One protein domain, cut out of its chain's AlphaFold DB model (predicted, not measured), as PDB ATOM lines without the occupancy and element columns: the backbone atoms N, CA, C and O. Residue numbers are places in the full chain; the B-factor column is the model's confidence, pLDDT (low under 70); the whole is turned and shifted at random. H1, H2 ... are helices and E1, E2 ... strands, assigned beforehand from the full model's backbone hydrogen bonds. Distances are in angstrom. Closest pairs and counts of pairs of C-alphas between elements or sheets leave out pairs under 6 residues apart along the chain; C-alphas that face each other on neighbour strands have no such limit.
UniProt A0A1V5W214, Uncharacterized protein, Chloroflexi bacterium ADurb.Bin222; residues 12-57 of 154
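This is residues 12 to 57 of the 154 residues of an uncharacterized protein of Chloroflexi bacterium ADurb.Bin222 (UniProt A0A1V5W214). What is the main picture? A narrow ribbon of two parallel strands, E1 and E2, has one helix, H1, packed over one face, mainly on E2, and a long loop, residues 36 to 50, reaches out past one end. What is the make-up? The printed part has 46 residues, with E1, H1 and E2 in that order along the chain; the class is mixed, helices and strands. What is the outline? It is a compact rod of 34 by 16 by 14 A, with a radius of gyration of the C-alphas of 10.6 A.

Where does the first strand lie? E1 is residues 12 to 16, 13.3 A from first to last C-alpha, and C-alpha 12 is at (-37.983, -20.685, -46.306). What follows it? H1 is residues 22 to 35, 19.9 A long, and begins with C-alpha 22 at (-30.620, -10.506, -35.362). Where is the last element? E2, residues 51 to 56, is 16.2 A long and ends with C-alpha 56 at (-28.516, -13.025, -43.655).

How do the strands pair? E1 and E2 are parallel neighbours at 23 degrees; N 13 and O 52, 2.9 A apart, and N 54 and O 13, 2.8 A, are within hydrogen-bond range. Where is the helix? The closest C-alphas of H1 and E2 are those of Leu 29 and Asn 53, 6.8 A apart. E1 and H1 are near each other, with 7 pairs of C-alphas within 10 A. What arrangement is this? E1, H1 and E2 form a strand-helix-strand unit, two parallel neighbour strands with a helix between them in the chain, with a right-handed crossover. Is the helix's backbone complete? In H1 every O i to N i+4 pair is within hydrogen-bond range.

How far does it reach? The two C-alphas farthest apart, those of Asp 19 and Gly 46, are 34.3 A apart. Which link is long? The link from H1 to E2 is long, with 15 residues, and that from E1 to H1 is tight, with 5. Is anything missing or uncertain? The printed part has no cut, and no printed residue has a pLDDT under 70.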
ATOM      1  N   VAL A  12     -39.214 -21.256 -46.849       96.44
ATOM      2  CA  VAL A  12     -37.983 -20.685 -46.306       96.44
ATOM      3  C   VAL A  12     -38.099 -19.178 -46.425       96.44
ATOM      4  O   VAL A  12     -38.230 -18.653 -47.529       96.44
ATOM      5  N   VAL A  13     -38.091 -18.501 -45.283       96.94
ATOM      6  CA  VAL A  13     -38.036 -17.042 -45.204       96.94
ATOM      7  C   VAL A  13     -36.578 -16.671 -44.988       96.94
ATOM      8  O   VAL A  13     -35.966 -17.121 -44.017       96.94
ATOM      9  N   LEU A  14     -36.028 -15.890 -45.911       97.12
ATOM     10  CA  LEU A  14     -34.671 -15.363 -45.852       97.12
ATOM     11  C   LEU A  14     -34.763 -13.839 -45.859       97.12
ATOM     12  O   LEU A  14     -35.363 -13.278 -46.774       97.12
ATOM     13  N   VAL A  15     -34.227 -13.203 -44.821       95.69
ATOM     14  CA  VAL A  15     -34.298 -11.751 -44.613       95.69
ATOM     15  C   VAL A  15     -32.912 -11.239 -44.245       95.69
ATOM     16  O   VAL A  15     -32.201 -11.901 -43.486       95.69
ATOM     17  N   ASP A  16     -32.536 -10.090 -44.792       92.94
ATOM     18  CA  ASP A  16     -31.301  -9.397 -44.434       92.94
ATOM     19  C   ASP A  16     -31.457  -8.748 -43.057       92.94
ATOM     20  O   ASP A  16     -32.530  -8.258 -42.714       92.94
ATOM     21  N   ARG A  17     -30.415  -8.826 -42.224       92.94
ATOM     22  CA  ARG A  17     -30.432  -8.227 -40.884       92.94
ATOM     23  C   ARG A  17     -30.468  -6.701 -40.976       92.94
ATOM     24  O   ARG A  17     -31.032  -6.067 -40.091       92.94
ATOM     25  N   ASP A  18     -29.816  -6.139 -41.995       86.75
ATOM     26  CA  ASP A  18     -29.496  -4.718 -42.073       86.75
ATOM     27  C   ASP A  18     -28.866  -4.261 -40.728       86.75
ATOM     28  O   ASP A  18     -27.937  -4.900 -40.202       86.75
ATOM     29  N   ASP A  19     -29.417  -3.204 -40.126       84.25
ATOM     30  CA  ASP A  19     -28.992  -2.628 -38.845       84.25
ATOM     31  C   ASP A  19     -29.780  -3.167 -37.624       84.25
ATOM     32  O   ASP A  19     -29.641  -2.643 -36.515       84.25
ATOM     33  N   GLU A  20     -30.626  -4.192 -37.792       87.56
ATOM     34  CA  GLU A  20     -31.439  -4.755 -36.702       87.56
ATOM     35  C   GLU A  20     -30.650  -5.722 -35.796       87.56
ATOM     36  O   GLU A  20     -29.654  -6.337 -36.190       87.56
ATOM     37  N   ASP A  21     -31.127  -5.928 -34.564       93.44
ATOM     38  CA  ASP A  21     -30.653  -7.038 -33.735       93.44
ATOM     39  C   ASP A  21     -31.165  -8.364 -34.324       93.44
ATOM     40  O   ASP A  21     -32.370  -8.593 -34.465       93.44
ATOM     41  N   CYS A  22     -30.248  -9.268 -34.680       93.88
ATOM     42  CA  CYS A  22     -30.620 -10.506 -35.362       93.88
ATOM     43  C   CYS A  22     -31.451 -11.460 -34.488       93.88
ATOM     44  O   CYS A  22     -32.202 -12.278 -35.025       93.88
ATOM     45  N   LEU A  23     -31.345 -11.385 -33.161       94.94
ATOM     46  CA  LEU A  23     -32.149 -12.195 -32.248       94.94
ATOM     47  C   LEU A  23     -33.574 -11.643 -32.164       94.94
ATOM     48  O   LEU A  23     -34.524 -12.425 -32.255       94.94
ATOM     49  N   GLU A  24     -33.726 -10.323 -32.062       97.31
ATOM     50  CA  GLU A  24     -35.037  -9.659 -32.044       97.31
ATOM     51  C   GLU A  24     -35.777  -9.818 -33.379       97.31
ATOM     52  O   GLU A  24     -36.954 -10.205 -33.398       97.31
ATOM     53  N   LEU A  25     -35.079  -9.618 -34.503       96.69
ATOM     54  CA  LEU A  25     -35.620  -9.855 -35.842       96.69
ATOM     55  C   LEU A  25     -36.056 -11.315 -35.992       96.69
ATOM     56  O   LEU A  25     -37.171 -11.605 -36.441       96.69
ATOM     57  N   LYS A  26     -35.221 -12.265 -35.544       96.62
ATOM     58  CA  LYS A  26     -35.573 -13.687 -35.593       96.62
ATOM     59  C   LYS A  26     -36.817 -13.974 -34.768       96.62
ATOM     60  O   LYS A  26     -37.696 -14.687 -35.246       96.62
ATOM     61  N   GLU A  27     -36.905 -13.459 -33.546       97.56
ATOM     62  CA  GLU A  27     -38.072 -13.686 -32.699       97.56
ATOM     63  C   GLU A  27     -39.350 -13.119 -33.333       97.56
ATOM     64  O   GLU A  27     -40.393 -13.780 -33.292       97.56
ATOM     65  N   THR A  28     -39.261 -11.946 -33.959       97.56
ATOM     66  CA  THR A  28     -40.377 -11.313 -34.670       97.56
ATOM     67  C   THR A  28     -40.880 -12.202 -35.806       97.56
ATOM     68  O   THR A  28     -42.050 -12.584 -35.801       97.56
ATOM     69  N   LEU A  29     -39.991 -12.677 -36.686       97.75
ATOM     70  CA  LEU A  29     -40.358 -13.593 -37.774       97.75
ATOM     71  C   LEU A  29     -40.996 -14.899 -37.263       97.75
ATOM     72  O   LEU A  29     -41.900 -15.459 -37.888       97.75
ATOM     73  N   GLU A  30     -40.518 -15.426 -36.132       97.88
ATOM     74  CA  GLU A  30     -41.059 -16.647 -35.521       97.88
ATOM     75  C   GLU A  30     -42.452 -16.413 -34.913       97.88
ATOM     76  O   GLU A  30     -43.325 -17.282 -34.993       97.88
ATOM     77  N   ARG A  31     -42.676 -15.240 -34.310       97.88
ATOM     78  CA  ARG A  31     -43.971 -14.828 -33.754       97.88
ATOM     79  C   ARG A  31     -45.000 -14.603 -34.858       97.88
ATOM     80  O   ARG A  31     -46.113 -15.117 -34.743       97.88
ATOM     81  N   ASP A  32     -44.621 -13.901 -35.918       97.75
ATOM     82  CA  ASP A  32     -45.514 -13.548 -37.019       97.75
ATOM     83  C   ASP A  32     -46.001 -14.795 -37.755       97.75
ATOM     84  O   ASP A  32     -47.211 -14.990 -37.891       97.75
ATOM     85  N   ALA A  33     -45.088 -15.706 -38.117       97.06
ATOM     86  CA  ALA A  33     -45.446 -16.989 -38.720       97.06
ATOM     87  C   ALA A  33     -46.414 -17.792 -37.831       97.06
ATOM     88  O   ALA A  33     -47.451 -18.276 -38.297       97.06
ATOM     89  N   TRP A  34     -46.127 -17.877 -36.528       95.12
ATOM     90  CA  TRP A  34     -46.990 -18.598 -35.595       95.12
ATOM     91  C   TRP A  34     -48.385 -17.969 -35.475       95.12
ATOM     92  O   TRP A  34     -49.381 -18.695 -35.414       95.12
ATOM     93  N   SER A  35     -48.470 -16.634 -35.477       96.44
ATOM     94  CA  SER A  35     -49.727 -15.887 -35.322       96.44
ATOM     95  C   SER A  35     -50.740 -16.160 -36.440       96.44
ATOM     96  O   SER A  35     -51.944 -16.164 -36.191       96.44
ATOM     97  N   VAL A  36     -50.258 -16.477 -37.645       95.50
ATOM     98  CA  VAL A  36     -51.089 -16.831 -38.809       95.50
ATOM     99  C   VAL A  36     -51.259 -18.345 -38.981       95.50
ATOM    100  O   VAL A  36     -51.734 -18.817 -40.011       95.50
ATOM    101  N   GLY A  37     -50.886 -19.127 -37.965       94.25
ATOM    102  CA  GLY A  37     -51.074 -20.574 -37.942       94.25
ATOM    103  C   GLY A  37     -50.019 -21.375 -38.705       94.25
ATOM    104  O   GLY A  37     -50.256 -22.557 -38.958       94.25
ATOM    105  N   LEU A  38     -48.866 -20.779 -39.031       94.75
ATOM    106  CA  LEU A  38     -47.752 -21.454 -39.697       94.75
ATOM    107  C   LEU A  38     -46.694 -21.884 -38.662       94.75
ATOM    108  O   LEU A  38     -45.907 -21.051 -38.208       94.75
ATOM    109  N   PRO A  39     -46.645 -23.170 -38.259       95.19
ATOM    110  CA  PRO A  39     -45.624 -23.649 -37.335       95.19
ATOM    111  C   PRO A  39     -44.231 -23.511 -37.950       95.19
ATOM    112  O   PRO A  39     -44.024 -23.809 -39.131       95.19
ATOM    113  N   THR A  40     -43.263 -23.089 -37.146       96.31
ATOM    114  CA  THR A  40     -41.883 -22.890 -37.590       96.31
ATOM    115  C   THR A  40     -40.996 -24.043 -37.131       96.31
ATOM    116  O   THR A  40     -41.363 -24.804 -36.238       96.31
ATOM    117  N   ARG A  41     -39.795 -24.180 -37.703       94.75
ATOM    118  CA  ARG A  41     -38.816 -25.179 -37.239       94.75
ATOM    119  C   ARG A  41     -38.465 -25.003 -35.760       94.75
ATOM    120  O   ARG A  41     -38.237 -25.978 -35.057       94.75
ATOM    121  N   THR A  42     -38.412 -23.755 -35.294       94.62
ATOM    122  CA  THR A  42     -38.085 -23.419 -33.900       94.62
ATOM    123  C   THR A  42     -39.282 -23.636 -32.969       94.62
ATOM    124  O   THR A  42     -39.103 -23.974 -31.801       94.62
ATOM    125  N   ARG A  43     -40.506 -23.451 -33.476       95.25
ATOM    126  CA  ARG A  43     -41.769 -23.624 -32.749       95.25
ATOM    127  C   ARG A  43     -42.676 -24.572 -33.547       95.25
ATOM    128  O   ARG A  43     -43.604 -24.107 -34.211       95.25
ATOM    129  N   PRO A  44     -42.398 -25.890 -33.546       93.88
ATOM    130  CA  PRO A  44     -43.191 -26.854 -34.300       93.88
ATOM    131  C   PRO A  44     -44.543 -27.125 -33.625       93.88
ATOM    132  O   PRO A  44     -44.720 -26.924 -32.422       93.88
ATOM    133  N   ARG A  45     -45.511 -27.637 -34.396       92.00
ATOM    134  CA  ARG A  45     -46.773 -28.179 -33.870       92.00
ATOM    135  C   ARG A  45     -46.713 -29.704 -33.942       92.00
ATOM    136  O   ARG A  45     -46.907 -30.290 -35.005       92.00
ATOM    137  N   GLY A  46     -46.420 -30.346 -32.811       89.69
ATOM    138  CA  GLY A  46     -46.093 -31.774 -32.791       89.69
ATOM    139  C   GLY A  46     -44.802 -32.039 -33.572       89.69
ATOM    140  O   GLY A  46     -43.813 -31.344 -33.365       89.69
ATOM    141  N   ALA A  47     -44.823 -33.004 -34.494       85.19
ATOM    142  CA  ALA A  47     -43.690 -33.307 -35.377       85.19
ATOM    143  C   ALA A  47     -43.655 -32.457 -36.666       85.19
ATOM    144  O   ALA A  47     -42.798 -32.668 -37.521       85.19
ATOM    145  N   HIS A  48     -44.597 -31.526 -36.838       88.31
ATOM    146  CA  HIS A  48     -44.780 -30.787 -38.083       88.31
ATOM    147  C   HIS A  48     -44.353 -29.318 -37.956       88.31
ATOM    148  O   HIS A  48     -44.736 -28.612 -37.018       88.31
ATOM    149  N   PHE A  49     -43.632 -28.843 -38.971       92.69
ATOM    150  CA  PHE A  49     -43.389 -27.429 -39.230       92.69
ATOM    151  C   PHE A  49     -43.531 -27.124 -40.725       92.69
ATOM    152  O   PHE A  49     -43.332 -27.993 -41.576       92.69
ATOM    153  N   THR A  50     -43.832 -25.866 -41.036       94.12
ATOM    154  CA  THR A  50     -44.003 -25.361 -42.404       94.12
ATOM    155  C   THR A  50     -42.946 -24.322 -42.759       94.12
ATOM    156  O   THR A  50     -42.527 -24.270 -43.911       94.12
ATOM    157  N   VAL A  51     -42.499 -23.515 -41.792       96.12
ATOM    158  CA  VAL A  51     -41.622 -22.359 -42.034       96.12
ATOM    159  C   VAL A  51     -40.239 -22.562 -41.414       96.12
ATOM    160  O   VAL A  51     -40.118 -22.978 -40.261       96.12
ATOM    161  N   ILE A  52     -39.184 -22.212 -42.148       97.12
ATOM    162  CA  ILE A  52     -37.841 -22.004 -41.603       97.12
ATOM    163  C   ILE A  52     -37.450 -20.544 -41.820       97.12
ATOM    164  O   ILE A  52     -37.322 -20.106 -42.959       97.12
ATOM    165  N   ASN A  53     -37.206 -19.817 -40.729       97.62
ATOM    166  CA  ASN A  53     -36.695 -18.450 -40.778       97.62
ATOM    167  C   ASN A  53     -35.162 -18.450 -40.717       97.62
ATOM    168  O   ASN A  53     -34.558 -19.066 -39.819       97.62
ATOM    169  N   ARG A  54     -34.536 -17.747 -41.660       97.31
ATOM    170  CA  ARG A  54     -33.092 -17.525 -41.760       97.31
ATOM    171  C   ARG A  54     -32.808 -16.041 -41.939       97.31
ATOM    172  O   ARG A  54     -33.556 -15.343 -42.614       97.31
ATOM    173  N   ILE A  55     -31.732 -15.602 -41.301       97.12
ATOM    174  CA  ILE A  55     -31.264 -14.225 -41.357       97.12
ATOM    175  C   ILE A  55     -29.917 -14.237 -42.054       97.12
ATOM    176  O   ILE A  55     -29.033 -15.010 -41.675       97.12
ATOM    177  N   VAL A  56     -29.793 -13.398 -43.068       96.25
ATOM    178  CA  VAL A  56     -28.516 -13.025 -43.655       96.25
ATOM    179  C   VAL A  56     -27.909 -11.959 -42.754       96.25
ATOM    180  O   VAL A  56     -28.546 -10.944 -42.489       96.25
ATOM    181  N   ILE A  57     -26.722 -12.210 -42.211       95.00
ATOM    182  CA  ILE A  57     -26.090 -11.258 -41.292       95.00
ATOM    183  C   ILE A  57     -25.395 -10.161 -42.098       95.00
ATOM    184  O   ILE A  57     -24.763 -10.449 -43.111       95.00
TER     185      ILE A  57